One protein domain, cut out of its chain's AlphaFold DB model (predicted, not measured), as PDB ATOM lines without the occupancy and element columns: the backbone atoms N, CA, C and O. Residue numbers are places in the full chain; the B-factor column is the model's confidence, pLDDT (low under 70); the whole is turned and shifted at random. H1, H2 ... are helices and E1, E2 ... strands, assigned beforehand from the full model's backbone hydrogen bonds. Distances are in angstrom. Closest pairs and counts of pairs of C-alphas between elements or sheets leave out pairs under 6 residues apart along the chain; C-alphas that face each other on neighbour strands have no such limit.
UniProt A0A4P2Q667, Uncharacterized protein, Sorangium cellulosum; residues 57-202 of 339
ATOM      1  N   ALA A  57      84.855 -48.285  61.074       87.00
ATOM      2  CA  ALA A  57      84.300 -47.254  60.204       87.00
ATOM      3  C   ALA A  57      85.389 -46.498  59.413       87.00
ATOM      4  O   ALA A  57      86.508 -46.285  59.897       87.00
ATOM      5  N   GLU A  58      85.045 -46.078  58.191       87.38
ATOM      6  CA  GLU A  58      85.916 -45.303  57.302       87.38
ATOM      7  C   GLU A  58      85.974 -43.832  57.755       87.38
ATOM      8  O   GLU A  58      84.953 -43.144  57.729       87.38
ATOM      9  N   PRO A  59      87.154 -43.290  58.115       86.94
ATOM     10  CA  PRO A  59      87.277 -41.934  58.665       86.94
ATOM     11  C   PRO A  59      87.017 -40.821  57.643       86.94
ATOM     12  O   PRO A  59      86.906 -39.654  58.017       86.94
ATOM     13  N   THR A  60      86.930 -41.168  56.360       88.06
ATOM     14  CA  THR A  60      86.559 -40.253  55.273       88.06
ATOM     15  C   THR A  60      85.045 -40.121  55.109       88.06
ATOM     16  O   THR A  60      84.582 -39.142  54.535       88.06
ATOM     17  N   GLU A  61      84.269 -41.078  55.625       88.06
ATOM     18  CA  GLU A  61      82.800 -41.087  55.558       88.06
ATOM     19  C   GLU A  61      82.162 -40.815  56.926       88.06
ATOM     20  O   GLU A  61      81.117 -40.168  57.013       88.06
ATOM     21  N   ASP A  62      82.807 -41.271  58.003       85.62
ATOM     22  CA  ASP A  62      82.349 -41.118  59.377       85.62
ATOM     23  C   ASP A  62      83.420 -40.451  60.252       85.62
ATOM     24  O   ASP A  62      84.413 -41.054  60.663       85.62
ATOM     25  N   ALA A  63      83.171 -39.190  60.610       85.19
ATOM     26  CA  ALA A  63      84.045 -38.423  61.494       85.19
ATOM     27  C   ALA A  63      84.190 -39.041  62.901       85.19
ATOM     28  O   ALA A  63      85.144 -38.725  63.615       85.19
ATOM     29  N   SER A  64      83.280 -39.928  63.323       82.94
ATOM     30  CA  SER A  64      83.387 -40.632  64.604       82.94
ATOM     31  C   SER A  64      84.519 -41.668  64.634       82.94
ATOM     32  O   SER A  64      85.019 -41.974  65.716       82.94
ATOM     33  N   ALA A  65      85.000 -42.121  63.469       86.81
ATOM     34  CA  ALA A  65      86.162 -43.006  63.346       86.81
ATOM     35  C   ALA A  65      87.505 -42.280  63.554       86.81
ATOM     36  O   ALA A  65      88.557 -42.905  63.710       86.81
ATOM     37  N   VAL A  66      87.487 -40.943  63.579       90.94
ATOM     38  CA  VAL A  66      88.665 -40.089  63.776       90.94
ATOM     39  C   VAL A  66      88.927 -39.926  65.279       90.94
ATOM     40  O   VAL A  66      88.700 -38.868  65.875       90.94
ATOM     41  N   VAL A  67      89.388 -40.994  65.933       92.06
ATOM     42  CA  VAL A  67      89.662 -41.039  67.384       92.06
ATOM     43  C   VAL A  67      91.035 -41.636  67.705       92.06
ATOM     44  O   VAL A  67      91.518 -42.520  67.004       92.06
ATOM     45  N   ASP A  68      91.641 -41.178  68.806       92.06
ATOM     46  CA  ASP A  68      93.001 -41.554  69.254       92.06
ATOM     47  C   ASP A  68      93.164 -43.063  69.533       92.06
ATOM     48  O   ASP A  68      94.266 -43.620  69.509       92.06
ATOM     49  N   GLU A  69      92.058 -43.759  69.798       90.50
ATOM     50  CA  GLU A  69      92.054 -45.210  69.989       90.50
ATOM     51  C   GLU A  69      92.292 -45.966  68.675       90.50
ATOM     52  O   GLU A  69      93.014 -46.960  68.673       90.50
ATOM     53  N   CYS A  70      91.763 -45.456  67.561       91.31
ATOM     54  CA  CYS A  70      91.745 -46.134  66.263       91.31
ATOM     55  C   CYS A  70      92.820 -45.628  65.295       91.31
ATOM     56  O   CYS A  70      93.146 -46.313  64.326       91.31
ATOM     57  N   ALA A  71      93.358 -44.432  65.540       94.38
ATOM     58  CA  ALA A  71      94.270 -43.760  64.632       94.38
ATOM     59  C   ALA A  71      95.457 -43.114  65.350       94.38
ATOM     60  O   ALA A  71      95.369 -42.715  66.512       94.38
ATOM     61  N   VAL A  72      96.556 -42.987  64.612       97.00
ATOM     62  CA  VAL A  72      97.693 -42.127  64.939       97.00
ATOM     63  C   VAL A  72      97.646 -40.892  64.047       97.00
ATOM     64  O   VAL A  72      97.368 -40.982  62.855       97.00
ATOM     65  N   PHE A  73      97.927 -39.733  64.627       97.25
ATOM     66  CA  PHE A  73      97.774 -38.435  63.984       97.25
ATOM     67  C   PHE A  73      99.132 -37.813  63.660       97.25
ATOM     68  O   PHE A  73     100.024 -37.778  64.511       97.25
ATOM     69  N   ALA A  74      99.275 -37.282  62.446       97.69
ATOM     70  CA  ALA A  74     100.483 -36.611  61.970       97.69
ATOM     71  C   ALA A  74     100.168 -35.202  61.448       97.69
ATOM     72  O   ALA A  74      99.203 -35.001  60.713       97.69
ATOM     73  N   SER A  75     100.993 -34.216  61.792       97.19
ATOM     74  CA  SER A  75     100.901 -32.854  61.268       97.19
ATOM     75  C   SER A  75     102.281 -32.214  61.177       97.19
ATOM     76  O   SER A  75     102.937 -32.022  62.195       97.19
ATOM     77  N   ALA A  76     102.685 -31.798  59.975       95.44
ATOM     78  CA  ALA A  76     103.978 -31.155  59.734       95.44
ATOM     79  C   ALA A  76     104.183 -29.841  60.518       95.44
ATOM     80  O   ALA A  76     105.310 -29.395  60.713       95.44
ATOM     81  N   SER A  77     103.098 -29.203  60.971       92.50
ATOM     82  CA  SER A  77     103.137 -27.979  61.782       92.50
ATOM     83  C   SER A  77     103.151 -28.241  63.295       92.50
ATOM     84  O   SER A  77     103.170 -27.289  64.079       92.50
ATOM     85  N   ALA A  78     103.124 -29.506  63.724       93.19
ATOM     86  CA  ALA A  78     103.159 -29.875  65.132       93.19
ATOM     87  C   ALA A  78     104.540 -29.648  65.760       93.19
ATOM     88  O   ALA A  78     105.575 -29.658  65.093       93.19
ATOM     89  N   ALA A  79     104.560 -29.470  67.083       90.69
ATOM     90  CA  ALA A  79     105.813 -29.439  67.824       90.69
ATOM     91  C   ALA A  79     106.467 -30.840  67.845       90.69
ATOM     92  O   ALA A  79     105.750 -31.839  67.927       90.69
ATOM     93  N   PRO A  80     107.811 -30.934  67.832       89.31
ATOM     94  CA  PRO A  80     108.509 -32.211  67.974       89.31
ATOM     95  C   PRO A  80     108.151 -32.935  69.281       89.31
ATOM     96  O   PRO A  80     107.949 -32.291  70.313       89.31
ATOM     97  N   GLY A  81     108.141 -34.272  69.254       88.25
ATOM     98  CA  GLY A  81     107.837 -35.099  70.430       88.25
ATOM     99  C   GLY A  81     106.341 -35.245  70.728       88.25
ATOM    100  O   GLY A  81     105.957 -35.331  71.896       88.25
ATOM    101  N   GLY A  82     105.504 -35.231  69.686       92.12
ATOM    102  CA  GLY A  82     104.097 -35.619  69.784       92.12
ATOM    103  C   GLY A  82     103.930 -37.064  70.270       92.12
ATOM    104  O   GLY A  82     104.860 -37.863  70.218       92.12
ATOM    105  N   ASP A  83     102.741 -37.396  70.765       94.06
ATOM    106  CA  ASP A  83     102.380 -38.753  71.205       94.06
ATOM    107  C   ASP A  83     101.446 -39.464  70.210       94.06
ATOM    108  O   ASP A  83     100.966 -40.565  70.478       94.06
ATOM    109  N   GLY A  84     101.188 -38.833  69.061       93.44
ATOM    110  CA  GLY A  84     100.354 -39.383  68.002       93.44
ATOM    111  C   GLY A  84      98.856 -39.226  68.233       93.44
ATOM    112  O   GLY A  84      98.087 -39.797  67.469       93.44
ATOM    113  N   THR A  85      98.421 -38.469  69.245       95.31
ATOM    114  CA  THR A  85      97.003 -38.137  69.473       95.31
ATOM    115  C   THR A  85      96.568 -36.909  68.671       95.31
ATOM    116  O   THR A  85      97.400 -36.106  68.247       95.31
ATOM    117  N   LYS A  86      95.258 -36.666  68.535       93.62
ATOM    118  CA  LYS A  86      94.732 -35.421  67.935       93.62
ATOM    119  C   LYS A  86      95.252 -34.154  68.608       93.62
ATOM    120  O   LYS A  86      95.384 -33.127  67.947       93.62
ATOM    121  N   ALA A  87      95.487 -34.216  69.920       93.06
ATOM    122  CA  ALA A  87      95.950 -33.083  70.714       93.06
ATOM    123  C   ALA A  87      97.459 -32.835  70.567       93.06
ATOM    124  O   ALA A  87      97.903 -31.692  70.683       93.06
ATOM    125  N   LYS A  88      98.243 -33.893  70.331       94.94
ATOM    126  CA  LYS A  88      99.697 -33.842  70.149       94.94
ATOM    127  C   LYS A  88     100.127 -34.777  69.009       94.94
ATOM    128  O   LYS A  88     100.773 -35.798  69.264       94.94
ATOM    129  N   PRO A  89      99.779 -34.435  67.758       96.94
ATOM    130  CA  PRO A  89     100.142 -35.255  66.610       96.94
ATOM    131  C   PRO A  89     101.662 -35.301  66.436       96.94
ATOM    132  O   PRO A  89     102.377 -34.393  66.869       96.94
ATOM    133  N   TYR A  90     102.158 -36.344  65.775       97.50
ATOM    134  CA  TYR A  90     103.561 -36.421  65.381       97.50
ATOM    135  C   TYR A  90     103.896 -35.345  64.348       97.50
ATOM    136  O   TYR A  90     103.108 -35.076  63.440       97.50
ATOM    137  N   ALA A  91     105.080 -34.745  64.473       96.56
ATOM    138  CA  ALA A  91     105.570 -33.748  63.520       96.56
ATOM    139  C   ALA A  91     106.075 -34.380  62.206       96.56
ATOM    140  O   ALA A  91     106.139 -33.703  61.184       96.56
ATOM    141  N   SER A  92     106.405 -35.677  62.234       96.69
ATOM    142  CA  SER A  92     106.848 -36.475  61.087       96.69
ATOM    143  C   SER A  92     105.817 -37.550  60.749       96.69
ATOM    144  O   SER A  92     105.263 -38.214  61.632       96.69
ATOM    145  N   LEU A  93     105.582 -37.749  59.455       97.12
ATOM    146  CA  LEU A  93     104.770 -38.842  58.941       97.12
ATOM    147  C   LEU A  93     105.482 -40.187  59.126       97.12
ATOM    148  O   LEU A  93     104.841 -41.171  59.489       97.12
ATOM    149  N   SER A  94     106.804 -40.220  58.953       96.44
ATOM    150  CA  SER A  94     107.617 -41.417  59.199       96.44
ATOM    151  C   SER A  94     107.522 -41.872  60.658       96.44
ATOM    152  O   SER A  94     107.364 -43.063  60.932       96.44
ATOM    153  N   GLU A  95     107.551 -40.927  61.603       95.81
ATOM    154  CA  GLU A  95     107.366 -41.213  63.029       95.81
ATOM    155  C   GLU A  95     105.960 -41.757  63.321       95.81
ATOM    156  O   GLU A  95     105.818 -42.728  64.066       95.81
ATOM    157  N   ALA A  96     104.923 -41.196  62.692       96.50
ATOM    158  CA  ALA A  96     103.554 -41.682  62.838       96.50
ATOM    159  C   ALA A  96     103.370 -43.110  62.304       96.50
ATOM    160  O   ALA A  96     102.745 -43.934  62.968       96.50
ATOM    161  N   ILE A  97     103.953 -43.423  61.143       96.38
ATOM    162  CA  ILE A  97     103.923 -44.769  60.551       96.38
ATOM    163  C   ILE A  97     104.656 -45.767  61.451       96.38
ATOM    164  O   ILE A  97     104.125 -46.838  61.742       96.38
ATOM    165  N   ALA A  98     105.839 -45.406  61.953       94.81
ATOM    166  CA  ALA A  98     106.616 -46.264  62.846       94.81
ATOM    167  C   ALA A  98     105.885 -46.568  64.167       94.81
ATOM    168  O   ALA A  98     106.047 -47.651  64.729       94.81
ATOM    169  N   ASN A  99     105.061 -45.634  64.651       94.69
ATOM    170  CA  ASN A  99     104.309 -45.763  65.900       94.69
ATOM    171  C   ASN A  99     102.834 -46.156  65.702       94.69
ATOM    172  O   ASN A  99     102.080 -46.202  66.678       94.69
ATOM    173  N   ALA A 100     102.416 -46.488  64.478       93.00
ATOM    174  CA  ALA A 100     101.037 -46.852  64.166       93.00
ATOM    175  C   ALA A 100     100.573 -48.105  64.932       93.00
ATOM    176  O   ALA A 100      99.446 -48.149  65.415       93.00
ATOM    177  N   ASN A 101     101.449 -49.105  65.106       89.00
ATOM    178  CA  ASN A 101     101.184 -50.322  65.891       89.00
ATOM    179  C   ASN A 101      99.842 -51.014  65.541       89.00
ATOM    180  O   ASN A 101      99.103 -51.439  66.429       89.00
ATOM    181  N   GLY A 102      99.514 -51.102  64.246       87.31
ATOM    182  CA  GLY A 102      98.265 -51.695  63.743       87.31
ATOM    183  C   GLY A 102      97.072 -50.734  63.679       87.31
ATOM    184  O   GLY A 102      96.007 -51.119  63.204       87.31
ATOM    185  N   LYS A 103      97.237 -49.484  64.123       93.25
ATOM    186  CA  LYS A 103      96.284 -48.397  63.869       93.25
ATOM    187  C   LYS A 103      96.504 -47.809  62.477       93.25
ATOM    188  O   LYS A 103      97.595 -47.903  61.917       93.25
ATOM    189  N   ARG A 104      95.485 -47.134  61.948       95.25
ATOM    190  CA  ARG A 104      95.631 -46.298  60.746       95.25
ATOM    191  C   ARG A 104      96.327 -44.977  61.072       95.25
ATOM    192  O   ARG A 104      96.285 -44.509  62.211       95.25
ATOM    193  N   VAL A 105      96.940 -44.353  60.076       97.38
ATOM    194  CA  VAL A 105      97.615 -43.055  60.201       97.38
ATOM    195  C   VAL A 105      96.796 -41.988  59.485       97.38
ATOM    196  O   VAL A 105      96.499 -42.127  58.301       97.38
ATOM    197  N   LEU A 106      96.452 -40.910  60.189       97.44
ATOM    198  CA  LEU A 106      95.716 -39.769  59.649       97.44
ATOM    199  C   LEU A 106      96.633 -38.545  59.596       97.44
ATOM    200  O   LEU A 106      97.150 -38.091  60.620       97.44
ATOM    201  N   ALA A 107      96.840 -38.011  58.398       97.81
ATOM    202  CA  ALA A 107      97.751 -36.903  58.155       97.81
ATOM    203  C   ALA A 107      96.998 -35.591  57.910       97.81
ATOM    204  O   ALA A 107      96.025 -35.525  57.155       97.81
ATOM    205  N   CYS A 108      97.483 -34.521  58.534       97.38
ATOM    206  CA  CYS A 108      96.963 -33.181  58.325       97.38
ATOM    207  C   CYS A 108      97.374 -32.631  56.949       97.38
ATOM    208  O   CYS A 108      98.470 -32.901  56.458       97.38
ATOM    209  N   ALA A 109      96.500 -31.844  56.326       96.12
ATOM    210  CA  ALA A 109      96.737 -31.133  55.069       96.12
ATOM    211  C   ALA A 109      97.265 -29.696  55.267       96.12
ATOM    212  O   ALA A 109      97.541 -28.994  54.301       96.12
ATOM    213  N   GLY A 110      97.424 -29.242  56.516       90.38
ATOM    214  CA  GLY A 110      97.812 -27.867  56.859       90.38
ATOM    215  C   GLY A 110      99.288 -27.506  56.629       90.38
ATOM    216  O   GLY A 110      99.672 -26.367  56.888       90.38
ATOM    217  N   GLY A 111     100.122 -28.444  56.175       92.44
ATOM    218  CA  GLY A 111     101.538 -28.227  55.876       92.44
ATOM    219  C   GLY A 111     102.172 -29.426  55.169       92.44
ATOM    220  O   GLY A 111     101.622 -30.527  55.207       92.44
ATOM    221  N   ALA A 112     103.318 -29.202  54.521       95.62
ATOM    222  CA  ALA A 112     104.079 -30.255  53.856       95.62
ATOM    223  C   ALA A 112     105.059 -30.940  54.816       95.62
ATOM    224  O   ALA A 112     105.807 -30.274  55.534       95.62
ATOM    225  N   PHE A 113     105.071 -32.270  54.799       97.75
ATOM    226  CA  PHE A 113     106.067 -33.094  55.472       97.75
ATOM    227  C   PHE A 113     107.359 -33.068  54.649       97.75
ATOM    228  O   PHE A 113     107.455 -33.733  53.619       97.75
ATOM    229  N   ALA A 114     108.324 -32.255  55.084       96.94
ATOM    230  CA  ALA A 114     109.612 -32.075  54.414       96.94
ATOM    231  C   ALA A 114     110.578 -33.242  54.717       96.94
ATOM    232  O   ALA A 114     111.583 -33.075  55.409       96.94
ATOM    233  N   GLU A 115     110.233 -34.444  54.260       97.38
ATOM    234  CA  GLU A 115     110.955 -35.686  54.543       97.38
ATOM    235  C   GLU A 115     110.781 -36.726  53.424       97.38
ATOM    236  O   GLU A 115     109.881 -36.626  52.590       97.38
ATOM    237  N   SER A 116     111.642 -37.745  53.425       96.81
ATOM    238  CA  SER A 116     111.434 -38.984  52.669       96.81
ATOM    239  C   SER A 116     110.692 -39.986  53.550       96.81
ATOM    240  O   SER A 116     111.085 -40.212  54.696       96.81
ATOM    241  N   VAL A 117     109.621 -40.585  53.026       97.56
ATOM    242  CA  VAL A 117     108.737 -41.476  53.791       97.56
ATOM    243  C   VAL A 117     108.901 -42.910  53.309       97.56
ATOM    244  O   VAL A 117     108.789 -43.193  52.118       97.56
ATOM    245  N   THR A 118     109.123 -43.835  54.244       97.00
ATOM    246  CA  THR A 118     109.167 -45.275  53.957       97.00
ATOM    247  C   THR A 118     108.062 -46.005  54.708       97.00
ATOM    248  O   THR A 118     108.004 -45.963  55.936       97.00
ATOM    249  N   ILE A 119     107.212 -46.716  53.972       96.88
ATOM    250  CA  ILE A 119     106.219 -47.641  54.509       96.88
ATOM    251  C   ILE A 119     106.819 -49.042  54.439       96.88
ATOM    252  O   ILE A 119     107.154 -49.526  53.358       96.88
ATOM    253  N   GLY A 120     106.990 -49.670  55.603       94.81
ATOM    254  CA  GLY A 120     107.611 -50.993  55.725       94.81
ATOM    255  C   GLY A 120     106.712 -52.089  56.286       94.81
ATOM    256  O   GLY A 120     107.197 -53.188  56.538       94.81
ATOM    257  N   ALA A 121     105.436 -51.789  56.506       94.69
ATOM    258  CA  ALA A 121     104.436 -52.703  57.041       94.69
ATOM    259  C   ALA A 121     103.078 -52.420  56.386       94.69
ATOM    260  O   ALA A 121     102.868 -51.331  55.848       94.69
ATOM    261  N   GLU A 122     102.155 -53.376  56.462       95.00
ATOM    262  CA  GLU A 122     100.753 -53.164  56.105       95.00
ATOM    263  C   GLU A 122     100.147 -52.089  57.022       95.00
ATOM    264  O   GLU A 122      99.968 -52.292  58.226       95.00
ATOM    265  N   VAL A 123      99.878 -50.910  56.461       95.94
ATOM    266  CA  VAL A 123      99.254 -49.790  57.168       95.94
ATOM    267  C   VAL A 123      98.397 -48.986  56.202       95.94
ATOM    268  O   VAL A 123      98.712 -48.838  55.019       95.94
ATOM    269  N   GLU A 124      97.301 -48.453  56.728       96.81
ATOM    270  CA  GLU A 124      96.459 -47.491  56.036       96.81
ATOM    271  C   GLU A 124      96.875 -46.069  56.433       96.81
ATOM    272  O   GLU A 124      96.811 -45.696  57.605       96.81
ATOM    273  N   VAL A 125      97.310 -45.281  55.453       97.62
ATOM    274  CA  VAL A 125      97.733 -43.887  55.609       97.62
ATOM    275  C   VAL A 125      96.790 -42.999  54.805       97.62
ATOM    276  O   VAL A 125      96.731 -43.082  53.577       97.62
ATOM    277  N   ILE A 126      96.058 -42.124  55.489       97.56
ATOM    278  CA  ILE A 126      95.031 -41.269  54.888       97.56
ATOM    279  C   ILE A 126      95.393 -39.807  55.150       97.56
ATOM    280  O   ILE A 126      95.493 -39.372  56.297       97.56
ATOM    281  N   GLY A 127      95.595 -39.046  54.081       97.31
ATOM    282  CA  GLY A 127      95.788 -37.602  54.117       97.31
ATOM    283  C   GLY A 127      94.489 -36.820  53.932       97.31
ATOM    284  O   GLY A 127      93.399 -37.383  53.850       97.31
ATOM    285  N   GLY A 128      94.611 -35.497  53.842       96.06
ATOM    286  CA  GLY A 128      93.478 -34.616  53.533       96.06
ATOM    287  C   GLY A 128      92.660 -34.168  54.750       96.06
ATOM    288  O   GLY A 128      91.555 -33.658  54.584       96.06
ATOM    289  N   PHE A 129      93.182 -34.328  55.970       96.56
ATOM    290  CA  PHE A 129      92.495 -33.866  57.180       96.56
ATOM    291  C   PHE A 129      92.837 -32.415  57.527       96.56
ATOM    292  O   PHE A 129      94.003 -32.019  57.545       96.56
ATOM    293  N   ASP A 130      91.838 -31.624  57.900       94.88
ATOM    294  CA  ASP A 130      92.031 -30.298  58.485       94.88
ATOM    295  C   ASP A 130      92.206 -30.410  60.007       94.88
ATOM    296  O   ASP A 130      91.239 -30.464  60.772       94.88
ATOM    297  N   CYS A 131      93.460 -30.436  60.467       93.00
ATOM    298  CA  CYS A 131      93.788 -30.486  61.893       93.00
ATOM    299  C   CYS A 131      93.470 -29.183  62.655       93.00
ATOM    300  O   CYS A 131      93.402 -29.206  63.884       93.00
ATOM    301  N   GLY A 132      93.231 -28.062  61.963       88.56
ATOM    302  CA  GLY A 132      92.737 -26.819  62.564       88.56
ATOM    303  C   GLY A 132      91.220 -26.825  62.779       88.56
ATOM    304  O   GLY A 132      90.726 -26.187  63.710       88.56
ATOM    305  N   ALA A 133      90.490 -27.595  61.971       89.00
ATOM    306  CA  ALA A 133      89.038 -27.763  62.034       89.00
ATOM    307  C   ALA A 133      88.619 -29.122  62.623       89.00
ATOM    308  O   ALA A 133      87.692 -29.775  62.141       89.00
ATOM    309  N   GLY A 134      89.304 -29.565  63.681       88.12
ATOM    310  CA  GLY A 134      88.916 -30.765  64.426       88.12
ATOM    311  C   GLY A 134      89.164 -32.085  63.694       88.12
ATOM    312  O   GLY A 134      88.491 -33.062  64.005       88.12
ATOM    313  N   TRP A 135      90.131 -32.124  62.771       93.88
ATOM    314  CA  TRP A 135      90.463 -33.291  61.945       93.88
ATOM    315  C   TRP A 135      89.306 -33.721  61.041       93.88
ATOM    316  O   TRP A 135      88.969 -34.897  60.948       93.88
ATOM    317  N   THR A 136      88.696 -32.750  60.363       92.88
ATOM    318  CA  THR A 136      87.663 -33.014  59.355       92.88
ATOM    319  C   THR A 136      88.325 -33.379  58.027       92.88
ATOM    320  O   THR A 136      89.236 -32.678  57.590       92.88
ATOM    321  N   TRP A 137      87.890 -34.464  57.387       95.38
ATOM    322  CA  TRP A 137      88.386 -34.866  56.069       95.38
ATOM    323  C   TRP A 137      87.672 -34.113  54.936       95.38
ATOM    324  O   TRP A 137      86.495 -33.770  55.056       95.38
ATOM    325  N   SER A 138      88.372 -33.877  53.826       92.81
ATOM    326  CA  SER A 138      87.809 -33.351  52.576       92.81
ATOM    327  C   SER A 138      88.348 -34.137  51.385       92.81
ATOM    328  O   SER A 138      89.536 -34.456  51.325       92.81
ATOM    329  N   GLU A 139      87.476 -34.401  50.412       91.00
ATOM    330  CA  GLU A 139      87.810 -35.145  49.195       91.00
ATOM    331  C   GLU A 139      88.802 -34.399  48.291       91.00
ATOM    332  O   GLU A 139      89.589 -35.015  47.571       91.00
ATOM    333  N   GLU A 140      88.813 -33.069  48.337       92.38
ATOM    334  CA  GLU A 140      89.709 -32.216  47.558       92.38
ATOM    335  C   GLU A 140      91.045 -31.961  48.262       92.38
ATOM    336  O   GLU A 140      92.036 -31.618  47.613       92.38
ATOM    337  N   ALA A 141      91.095 -32.123  49.585       95.12
ATOM    338  CA  ALA A 141      92.289 -31.857  50.370       95.12
ATOM    339  C   ALA A 141      93.354 -32.943  50.160       95.12
ATOM    340  O   ALA A 141      93.071 -34.140  50.078       95.12
ATOM    341  N   ARG A 142      94.620 -32.525  50.097       96.88
ATOM    342  CA  ARG A 142      95.776 -33.425  50.007       96.88
ATOM    343  C   ARG A 142      96.769 -33.084  51.101       96.88
ATOM    344  O   ARG A 142      97.143 -31.923  51.252       96.88
ATOM    345  N   SER A 143      97.231 -34.093  51.828       97.88
ATOM    346  CA  SER A 143      98.432 -33.953  52.657       97.88
ATOM    347  C   SER A 143      99.665 -33.996  51.767       97.88
ATOM    348  O   SER A 143      99.711 -34.780  50.826       97.88
ATOM    349  N   ALA A 144     100.659 -33.151  52.021       97.75
ATOM    350  CA  ALA A 144     101.818 -33.039  51.138       97.75
ATOM    351  C   ALA A 144     103.047 -33.735  51.729       97.75
ATOM    352  O   ALA A 144     103.404 -33.469  52.871       97.75
ATOM    353  N   ILE A 145     103.705 -34.587  50.946       98.38
ATOM    354  CA  ILE A 145     105.044 -35.124  51.226       98.38
ATOM    355  C   ILE A 145     106.001 -34.423  50.265       98.38
ATOM    356  O   ILE A 145     105.790 -34.469  49.054       98.38
ATOM    357  N   GLU A 146     107.030 -33.765  50.790       97.94
ATOM    358  CA  GLU A 146     108.033 -33.037  50.011       97.94
ATOM    359  C   GLU A 146     109.425 -33.541  50.371       97.94
ATOM    360  O   GLU A 146     110.031 -33.113  51.354       97.94
ATOM    361  N   ALA A 147     109.945 -34.464  49.571       97.00
ATOM    362  CA  ALA A 147     111.250 -35.028  49.855       97.00
ATOM    363  C   ALA A 147     112.396 -34.125  49.393       97.00
ATOM    364  O   ALA A 147     112.299 -33.484  48.337       97.00
ATOM    365  N   PRO A 148     113.510 -34.105  50.151       95.69
ATOM    366  CA  PRO A 148     114.727 -33.414  49.750       95.69
ATOM    367  C   PRO A 148     115.292 -33.922  48.418       95.69
ATOM    368  O   PRO A 148     114.966 -35.013  47.947       95.69
ATOM    369  N   ALA A 149     116.198 -33.136  47.832       93.94
ATOM    370  CA  ALA A 149     116.915 -33.530  46.622       93.94
ATOM    371  C   ALA A 149     117.670 -34.855  46.818       93.94
ATOM    372  O   ALA A 149     118.191 -35.131  47.902       93.94
ATOM    373  N   ASN A 150     117.753 -35.641  45.740       89.88
ATOM    374  CA  ASN A 150     118.434 -36.943  45.689       89.88
ATOM    375  C   ASN A 150     117.845 -37.998  46.653       89.88
ATOM    376  O   ASN A 150     118.520 -38.959  47.012       89.88
ATOM    377  N   GLN A 151     116.587 -37.833  47.074       93.81
ATOM    378  CA  GLN A 151     115.844 -38.818  47.861       93.81
ATOM    379  C   GLN A 151     114.536 -39.194  47.160       93.81
ATOM    380  O   GLN A 151     113.951 -38.401  46.420       93.81
ATOM    381  N   ILE A 152     114.064 -40.415  47.414       95.56
ATOM    382  CA  ILE A 152     112.752 -40.877  46.953       95.56
ATOM    383  C   ILE A 152     111.687 -40.337  47.903       95.56
ATOM    384  O   ILE A 152     111.850 -40.448  49.119       95.56
ATOM    385  N   ALA A 153     110.594 -39.773  47.385       97.25
ATOM    386  CA  ALA A 153     109.610 -39.145  48.263       97.25
ATOM    387  C   ALA A 153     108.762 -40.133  49.065       97.25
ATOM    388  O   ALA A 153     108.614 -39.970  50.278       97.25
ATOM    389  N   LEU A 154     108.270 -41.187  48.418       97.62
ATOM    390  CA  LEU A 154     107.533 -42.263  49.069       97.62
ATOM    391  C   LEU A 154     108.080 -43.624  48.630       97.62
ATOM    392  O   LEU A 154     108.100 -43.941  47.444       97.62
ATOM    393  N   THR A 155     108.486 -44.442  49.594       97.31
ATOM    394  CA  THR A 155     108.993 -45.797  49.358       97.31
ATOM    395  C   THR A 155     108.098 -46.819  50.046       97.31
ATOM    396  O   THR A 155     107.873 -46.727  51.250       97.31
ATOM    397  N   LEU A 156     107.603 -47.809  49.307       97.00
ATOM    398  CA  LEU A 156     106.891 -48.967  49.847       97.00
ATOM    399  C   LEU A 156     107.814 -50.183  49.737       97.00
ATOM    400  O   LEU A 156     108.123 -50.629  48.631       97.00
ATOM    401  N   SER A 157     108.293 -50.690  50.872       95.88
ATOM    402  CA  SER A 157     109.195 -51.846  50.901       95.88
ATOM    403  C   SER A 157     108.427 -53.172  50.882       95.88
ATOM    404  O   SER A 157     107.204 -53.193  50.957       95.88
ATOM    405  N   GLU A 158     109.136 -54.300  50.801       94.38
ATOM    406  CA  GLU A 158     108.530 -55.642  50.709       94.38
ATOM    407  C   GLU A 158     107.534 -55.960  51.843       94.38
ATOM    408  O   GLU A 158     106.584 -56.713  51.648       94.38
ATOM    409  N   GLY A 159     107.721 -55.369  53.029       93.12
ATOM    410  CA  GLY A 159     106.814 -55.550  54.167       93.12
ATOM    411  C   GLY A 159     105.495 -54.776  54.056       93.12
ATOM    412  O   GLY A 159     104.584 -55.024  54.839       93.12
ATOM    413  N   ALA A 160     105.368 -53.863  53.091       95.06
ATOM    414  CA  ALA A 160     104.196 -53.009  52.892       95.06
ATOM    415  C   ALA A 160     103.098 -53.643  52.023       95.06
ATOM    416  O   ALA A 160     102.219 -52.932  51.540       95.06
ATOM    417  N   SER A 161     103.142 -54.957  51.793       95.88
ATOM    418  CA  SER A 161     102.086 -55.650  51.051       95.88
ATOM    419  C   SER A 161     100.725 -55.427  51.724       95.88
ATOM    420  O   SER A 161     100.594 -55.603  52.932       95.88
ATOM    421  N   GLY A 162      99.733 -54.983  50.954       94.25
ATOM    422  CA  GLY A 162      98.410 -54.581  51.440       94.25
ATOM    423  C   GLY A 162      98.310 -53.139  51.952       94.25
ATOM    424  O   GLY A 162      97.217 -52.709  52.320       94.25
ATOM    425  N   ALA A 163      99.402 -52.363  51.963       96.81
ATOM    426  CA  ALA A 163      99.364 -50.969  52.397       96.81
ATOM    427  C   ALA A 163      98.449 -50.118  51.505       96.81
ATOM    428  O   ALA A 163      98.377 -50.296  50.285       96.81
ATOM    429  N   LYS A 164      97.778 -49.149  52.133       97.19
ATOM    430  CA  LYS A 164      96.874 -48.213  51.461       97.19
ATOM    431  C   LYS A 164      97.317 -46.790  51.738       97.19
ATOM    432  O   LYS A 164      97.416 -46.391  52.894       97.19
ATOM    433  N   VAL A 165      97.553 -46.014  50.690       97.81
ATOM    434  CA  VAL A 165      97.921 -44.598  50.776       97.81
ATOM    435  C   VAL A 165      96.863 -43.784  50.050       97.81
ATOM    436  O   VAL A 165      96.632 -43.987  48.857       97.81
ATOM    437  N   ARG A 166      96.205 -42.859  50.759       97.38
ATOM    438  CA  ARG A 166      95.108 -42.062  50.194       97.38
ATOM    439  C   ARG A 166      95.268 -40.562  50.403       97.38
ATOM    440  O   ARG A 166      95.690 -40.136  51.474       97.38
ATOM    441  N   SER A 167      94.860 -39.769  49.413       97.50
ATOM    442  CA  SER A 167      94.727 -38.304  49.513       97.50
ATOM    443  C   SER A 167      96.050 -37.582  49.842       97.50
ATOM    444  O   SER A 167      96.109 -36.721  50.726       97.50
ATOM    445  N   PHE A 168      97.115 -37.908  49.103       98.25
ATOM    446  CA  PHE A 168      98.440 -37.288  49.242       98.25
ATOM    447  C   PHE A 168      98.902 -36.574  47.970       98.25
ATOM    448  O   PHE A 168      98.652 -37.029  46.862       98.25
ATOM    449  N   ALA A 169      99.644 -35.485  48.132       98.12
ATOM    450  CA  ALA A 169     100.467 -34.889  47.090       98.12
ATOM    451  C   ALA A 169     101.933 -35.214  47.396       98.12
ATOM    452  O   ALA A 169     102.512 -34.669  48.333       98.12
ATOM    453  N   VAL A 170     102.525 -36.123  46.628       98.38
ATOM    454  CA  VAL A 170     103.896 -36.606  46.797       98.38
ATOM    455  C   VAL A 170     104.804 -35.874  45.819       98.38
ATOM    456  O   VAL A 170     104.634 -35.981  44.604       98.38
ATOM    457  N   ARG A 171     105.778 -35.129  46.341       98.12
ATOM    458  CA  ARG A 171     106.736 -34.356  45.550       98.12
ATOM    459  C   ARG A 171     108.162 -34.762  45.882       98.12
ATOM    460  O   ARG A 171     108.566 -34.716  47.040       98.12
ATOM    461  N   ALA A 172     108.929 -35.106  44.855       97.19
ATOM    462  CA  ALA A 172     110.376 -35.245  44.951       97.19
ATOM    463  C   ALA A 172     111.042 -33.994  44.373       97.19
ATOM    464  O   ALA A 172     110.705 -33.565  43.268       97.19
ATOM    465  N   ALA A 173     111.979 -33.399  45.110       96.75
ATOM    466  CA  ALA A 173     112.762 -32.280  44.602       96.75
ATOM    467  C   ALA A 173     113.671 -32.717  43.439       96.75
ATOM    468  O   ALA A 173     114.042 -33.890  43.331       96.75
ATOM    469  N   SER A 174     114.041 -31.773  42.569       92.31
ATOM    470  CA  SER A 174     115.024 -32.028  41.511       92.31
ATOM    471  C   SER A 174     116.343 -32.516  42.109       92.31
ATOM    472  O   SER A 174     116.754 -32.073  43.187       92.31
ATOM    473  N   ALA A 175     117.002 -33.428  41.404       90.25
ATOM    474  CA  ALA A 175     118.332 -33.877  41.764       90.25
ATOM    475  C   ALA A 175     119.316 -32.701  41.731       90.25
ATOM    476  O   ALA A 175     119.180 -31.761  40.948       90.25
ATOM    477  N   THR A 176     120.319 -32.759  42.597       92.19
ATOM    478  CA  THR A 176     121.407 -31.769  42.646       92.19
ATOM    479  C   THR A 176     122.776 -32.418  42.521       92.19
ATOM    480  O   THR A 176     123.760 -31.725  42.271       92.19
ATOM    481  N   GLU A 177     122.853 -33.732  42.720       88.75
ATOM    482  CA  GLU A 177     124.069 -34.515  42.541       88.75
ATOM    483  C   GLU A 177     124.194 -34.959  41.087       88.75
ATOM    484  O   GLU A 177     123.197 -35.233  40.427       88.75
ATOM    485  N   VAL A 178     125.423 -35.012  40.578       78.88
ATOM    486  CA  VAL A 178     125.721 -35.471  39.216       78.88
ATOM    487  C   VAL A 178     125.233 -36.913  39.049       78.88
ATOM    488  O   VAL A 178     125.529 -37.764  39.882       78.88
ATOM    489  N   GLY A 179     124.452 -37.178  38.000       76.88
ATOM    490  CA  GLY A 179     123.771 -38.462  37.788       76.88
ATOM    491  C   GLY A 179     122.626 -38.755  38.769       76.88
ATOM    492  O   GLY A 179     122.040 -39.836  38.730       76.88
ATOM    493  N   GLY A 180     122.289 -37.812  39.653       84.12
ATOM    494  CA  GLY A 180     121.210 -37.951  40.620       84.12
ATOM    495  C   GLY A 180     119.836 -38.031  39.954       84.12
ATOM    496  O   GLY A 180     119.579 -37.436  38.905       84.12
ATOM    497  N   SER A 181     118.922 -38.756  40.597       87.94
ATOM    498  CA  SER A 181     117.542 -38.941  40.136       87.94
ATOM    499  C   SER A 181     116.543 -38.213  41.035       87.94
ATOM    500  O   SER A 181     116.770 -38.059  42.235       87.94
ATOM    501  N   SER A 182     115.404 -37.819  40.463       92.62
ATOM    502  CA  SER A 182     114.236 -37.348  41.209       92.62
ATOM    503  C   SER A 182     113.107 -38.368  41.071       92.62
ATOM    504  O   SER A 182     112.626 -38.620  39.966       92.62
ATOM    505  N   ILE A 183     112.718 -39.011  42.175       93.69
ATOM    506  CA  ILE A 183     111.771 -40.136  42.162       93.69
ATOM    507  C   ILE A 183     110.658 -39.871  43.172       93.69
ATOM    508  O   ILE A 183     110.893 -39.818  44.377       93.69
ATOM    509  N   GLY A 184     109.427 -39.728  42.677       94.62
ATOM    510  CA  GLY A 184     108.257 -39.490  43.524       94.62
ATOM    511  C   GLY A 184     107.866 -40.713  44.357       94.62
ATOM    512  O   GLY A 184     107.748 -40.618  45.574       94.62
ATOM    513  N   VAL A 185     107.684 -41.873  43.719       96.44
ATOM    514  CA  VAL A 185     107.262 -43.108  44.397       96.44
ATOM    515  C   VAL A 185     108.105 -44.289  43.921       96.44
ATOM    516  O   VAL A 185     108.290 -44.460  42.717       96.44
ATOM    517  N   ALA A 186     108.567 -45.118  44.855       95.19
ATOM    518  CA  ALA A 186     109.164 -46.422  44.587       95.19
ATOM    519  C   ALA A 186     108.409 -47.510  45.357       95.19
ATOM    520  O   ALA A 186     108.144 -47.369  46.550       95.19
ATOM    521  N   VAL A 187     108.063 -48.600  44.675       95.00
ATOM    522  CA  VAL A 187     107.303 -49.718  45.248       95.00
ATOM    523  C   VAL A 187     108.089 -50.997  44.998       95.00
ATOM    524  O   VAL A 187     108.610 -51.198  43.899       95.00
ATOM    525  N   ALA A 188     108.207 -51.834  46.026       94.62
ATOM    526  CA  ALA A 188     108.745 -53.180  45.893       94.62
ATOM    527  C   ALA A 188     107.814 -54.046  45.025       94.62
ATOM    528  O   ALA A 188     106.745 -53.607  44.605       94.62
ATOM    529  N   ASP A 189     108.200 -55.292  44.764       94.19
ATOM    530  CA  ASP A 189     107.331 -56.250  44.071       94.19
ATOM    531  C   ASP A 189     106.218 -56.749  45.016       94.19
ATOM    532  O   ASP A 189     106.295 -57.840  45.580       94.19
ATOM    533  N   ILE A 190     105.236 -55.881  45.278       95.56
ATOM    534  CA  ILE A 190     104.131 -56.078  46.223       95.56
ATOM    535  C   ILE A 190     102.820 -55.490  45.691       95.56
ATOM    536  O   ILE A 190     102.818 -54.596  44.841       95.56
ATOM    537  N   ASP A 191     101.703 -55.931  46.266       95.12
ATOM    538  CA  ASP A 191     100.393 -55.318  46.054       95.12
ATOM    539  C   ASP A 191     100.174 -54.178  47.061       95.12
ATOM    540  O   ASP A 191     100.242 -54.391  48.272       95.12
ATOM    541  N   ALA A 192      99.889 -52.968  46.579       96.56
ATOM    542  CA  ALA A 192      99.547 -51.810  47.406       96.56
ATOM    543  C   ALA A 192      98.542 -50.905  46.681       96.56
ATOM    544  O   ALA A 192      98.493 -50.871  45.450       96.56
ATOM    545  N   GLU A 193      97.748 -50.147  47.438       97.62
ATOM    546  CA  GLU A 193      96.744 -49.233  46.891       97.62
ATOM    547  C   GLU A 193      97.176 -47.774  47.071       97.62
ATOM    548  O   GLU A 193      97.418 -47.318  48.188       97.62
ATOM    549  N   LEU A 194      97.231 -47.023  45.969       97.38
ATOM    550  CA  LEU A 194      97.395 -45.571  45.980       97.38
ATOM    551  C   LEU A 194      96.137 -44.935  45.383       97.38
ATOM    552  O   LEU A 194      95.893 -45.049  44.182       97.38
ATOM    553  N   ALA A 195      95.341 -44.257  46.210       96.88
ATOM    554  CA  ALA A 195      94.087 -43.629  45.792       96.88
ATOM    555  C   ALA A 195      94.124 -42.116  46.027       96.88
ATOM    556  O   ALA A 195      94.508 -41.653  47.095       96.88
ATOM    557  N   GLN A 196      93.707 -41.316  45.042       95.75
ATOM    558  CA  GLN A 196      93.774 -39.848  45.140       95.75
ATOM    559  C   GLN A 196      95.188 -39.337  45.494       95.75
ATOM    560  O   GLN A 196      95.345 -38.418  46.300       95.75
ATOM    561  N   VAL A 197      96.219 -39.970  44.928       97.75
ATOM    562  CA  VAL A 197      97.613 -39.572  45.124       97.75
ATOM    563  C   VAL A 197      98.116 -38.841  43.884       97.75
ATOM    564  O   VAL A 197      98.133 -39.407  42.793       97.75
ATOM    565  N   ASP A 198      98.563 -37.604  44.070       97.62
ATOM    566  CA  ASP A 198      99.221 -36.813  43.035       97.62
ATOM    567  C   ASP A 198     100.735 -36.975  43.180       97.62
ATOM    568  O   ASP A 198     101.299 -36.605  44.207       97.62
ATOM    569  N   VAL A 199     101.408 -37.513  42.162       97.19
ATOM    570  CA  VAL A 199     102.863 -37.734  42.190       97.19
ATOM    571  C   VAL A 199     103.556 -36.751  41.253       97.19
ATOM    572  O   VAL A 199     103.249 -36.693  40.065       97.19
ATOM    573  N   THR A 200     104.507 -35.982  41.777       96.69
ATOM    574  CA  THR A 200     105.345 -35.056  41.004       96.69
ATOM    575  C   THR A 200     106.817 -35.339  41.283       96.69
ATOM    576  O   THR A 200     107.278 -35.202  42.413       96.69
ATOM    577  N   ALA A 201     107.565 -35.721  40.251       92.81
ATOM    578  CA  ALA A 201     109.024 -35.746  40.299       92.81
ATOM    579  C   ALA A 201     109.587 -34.438  39.731       92.81
ATOM    580  O   ALA A 201     108.971 -33.826  38.854       92.81
ATOM    581  N   GLY A 202     110.737 -34.017  40.244       92.56
ATOM    582  CA  GLY A 202     111.555 -32.967  39.652       92.56
ATOM    583  C   GLY A 202     112.448 -33.502  38.532       92.56
ATOM    584  O   GLY A 202     112.268 -34.613  38.028       92.56
TER     585      GLY A 202
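This is residues 57 to 202 of the 339 residues of an uncharacterized protein of Sorangium cellulosum (UniProt A0A4P2Q667). With little regular structure, the chain winds in stacked turns, a three-walled solenoid: parallel sheets E1 E2 E4 E7 E10, E3 E6 E9 and E5 E8 E11 are the walls, and H1 packs on E1, E2 and E3. It is compact, radius of gyration of the C-alphas 14.4 A, spanning 48 by 30 by 29 A. Of 146 printed residues, 54 are in named elements, mostly strand, in order E1 H1 E2 to E11.

E1, residues 71 to 74, E2, 104 to 108, E4, 124 to 130, E7, 164 to 166, and E10, 193 to 195, are parallel neighbours in this order; N 106 and O 72, and N 107 and O 126, are 2.8 A apart. E7 runs on into E8, residues 168 to 172, at 93 degrees. E8 has parallel neighbours E5, 143 to 147, and E11, 198 to 200; N 169 and O 143 are 2.8 A apart. E6, 152 to 156, has parallel neighbours E3, 117 to 119, and E9, 183 to 187; N 119 and O 155 are 2.8 A apart. The closest C-alphas of E8 and E9, Ala 172 and Gly 184, are 5.0 A apart. H1, residues 93 to 98, is on the first sheet, height 8.7 A, with every O i to N i+4 pair within hydrogen-bond range.

E1 begins at C-alpha 71 (94.270, -43.760, 64.632); E11 ends at C-alpha 200 (105.345, -35.056, 41.004). E4 measures 17.9 A.

The farthest C-alphas, Ser 64 and Val 178, are 49.6 A apart. The printed part has no cut; links E1 to H1 and E4 to E5 are long. No printed residue is under 70 in pLDDT.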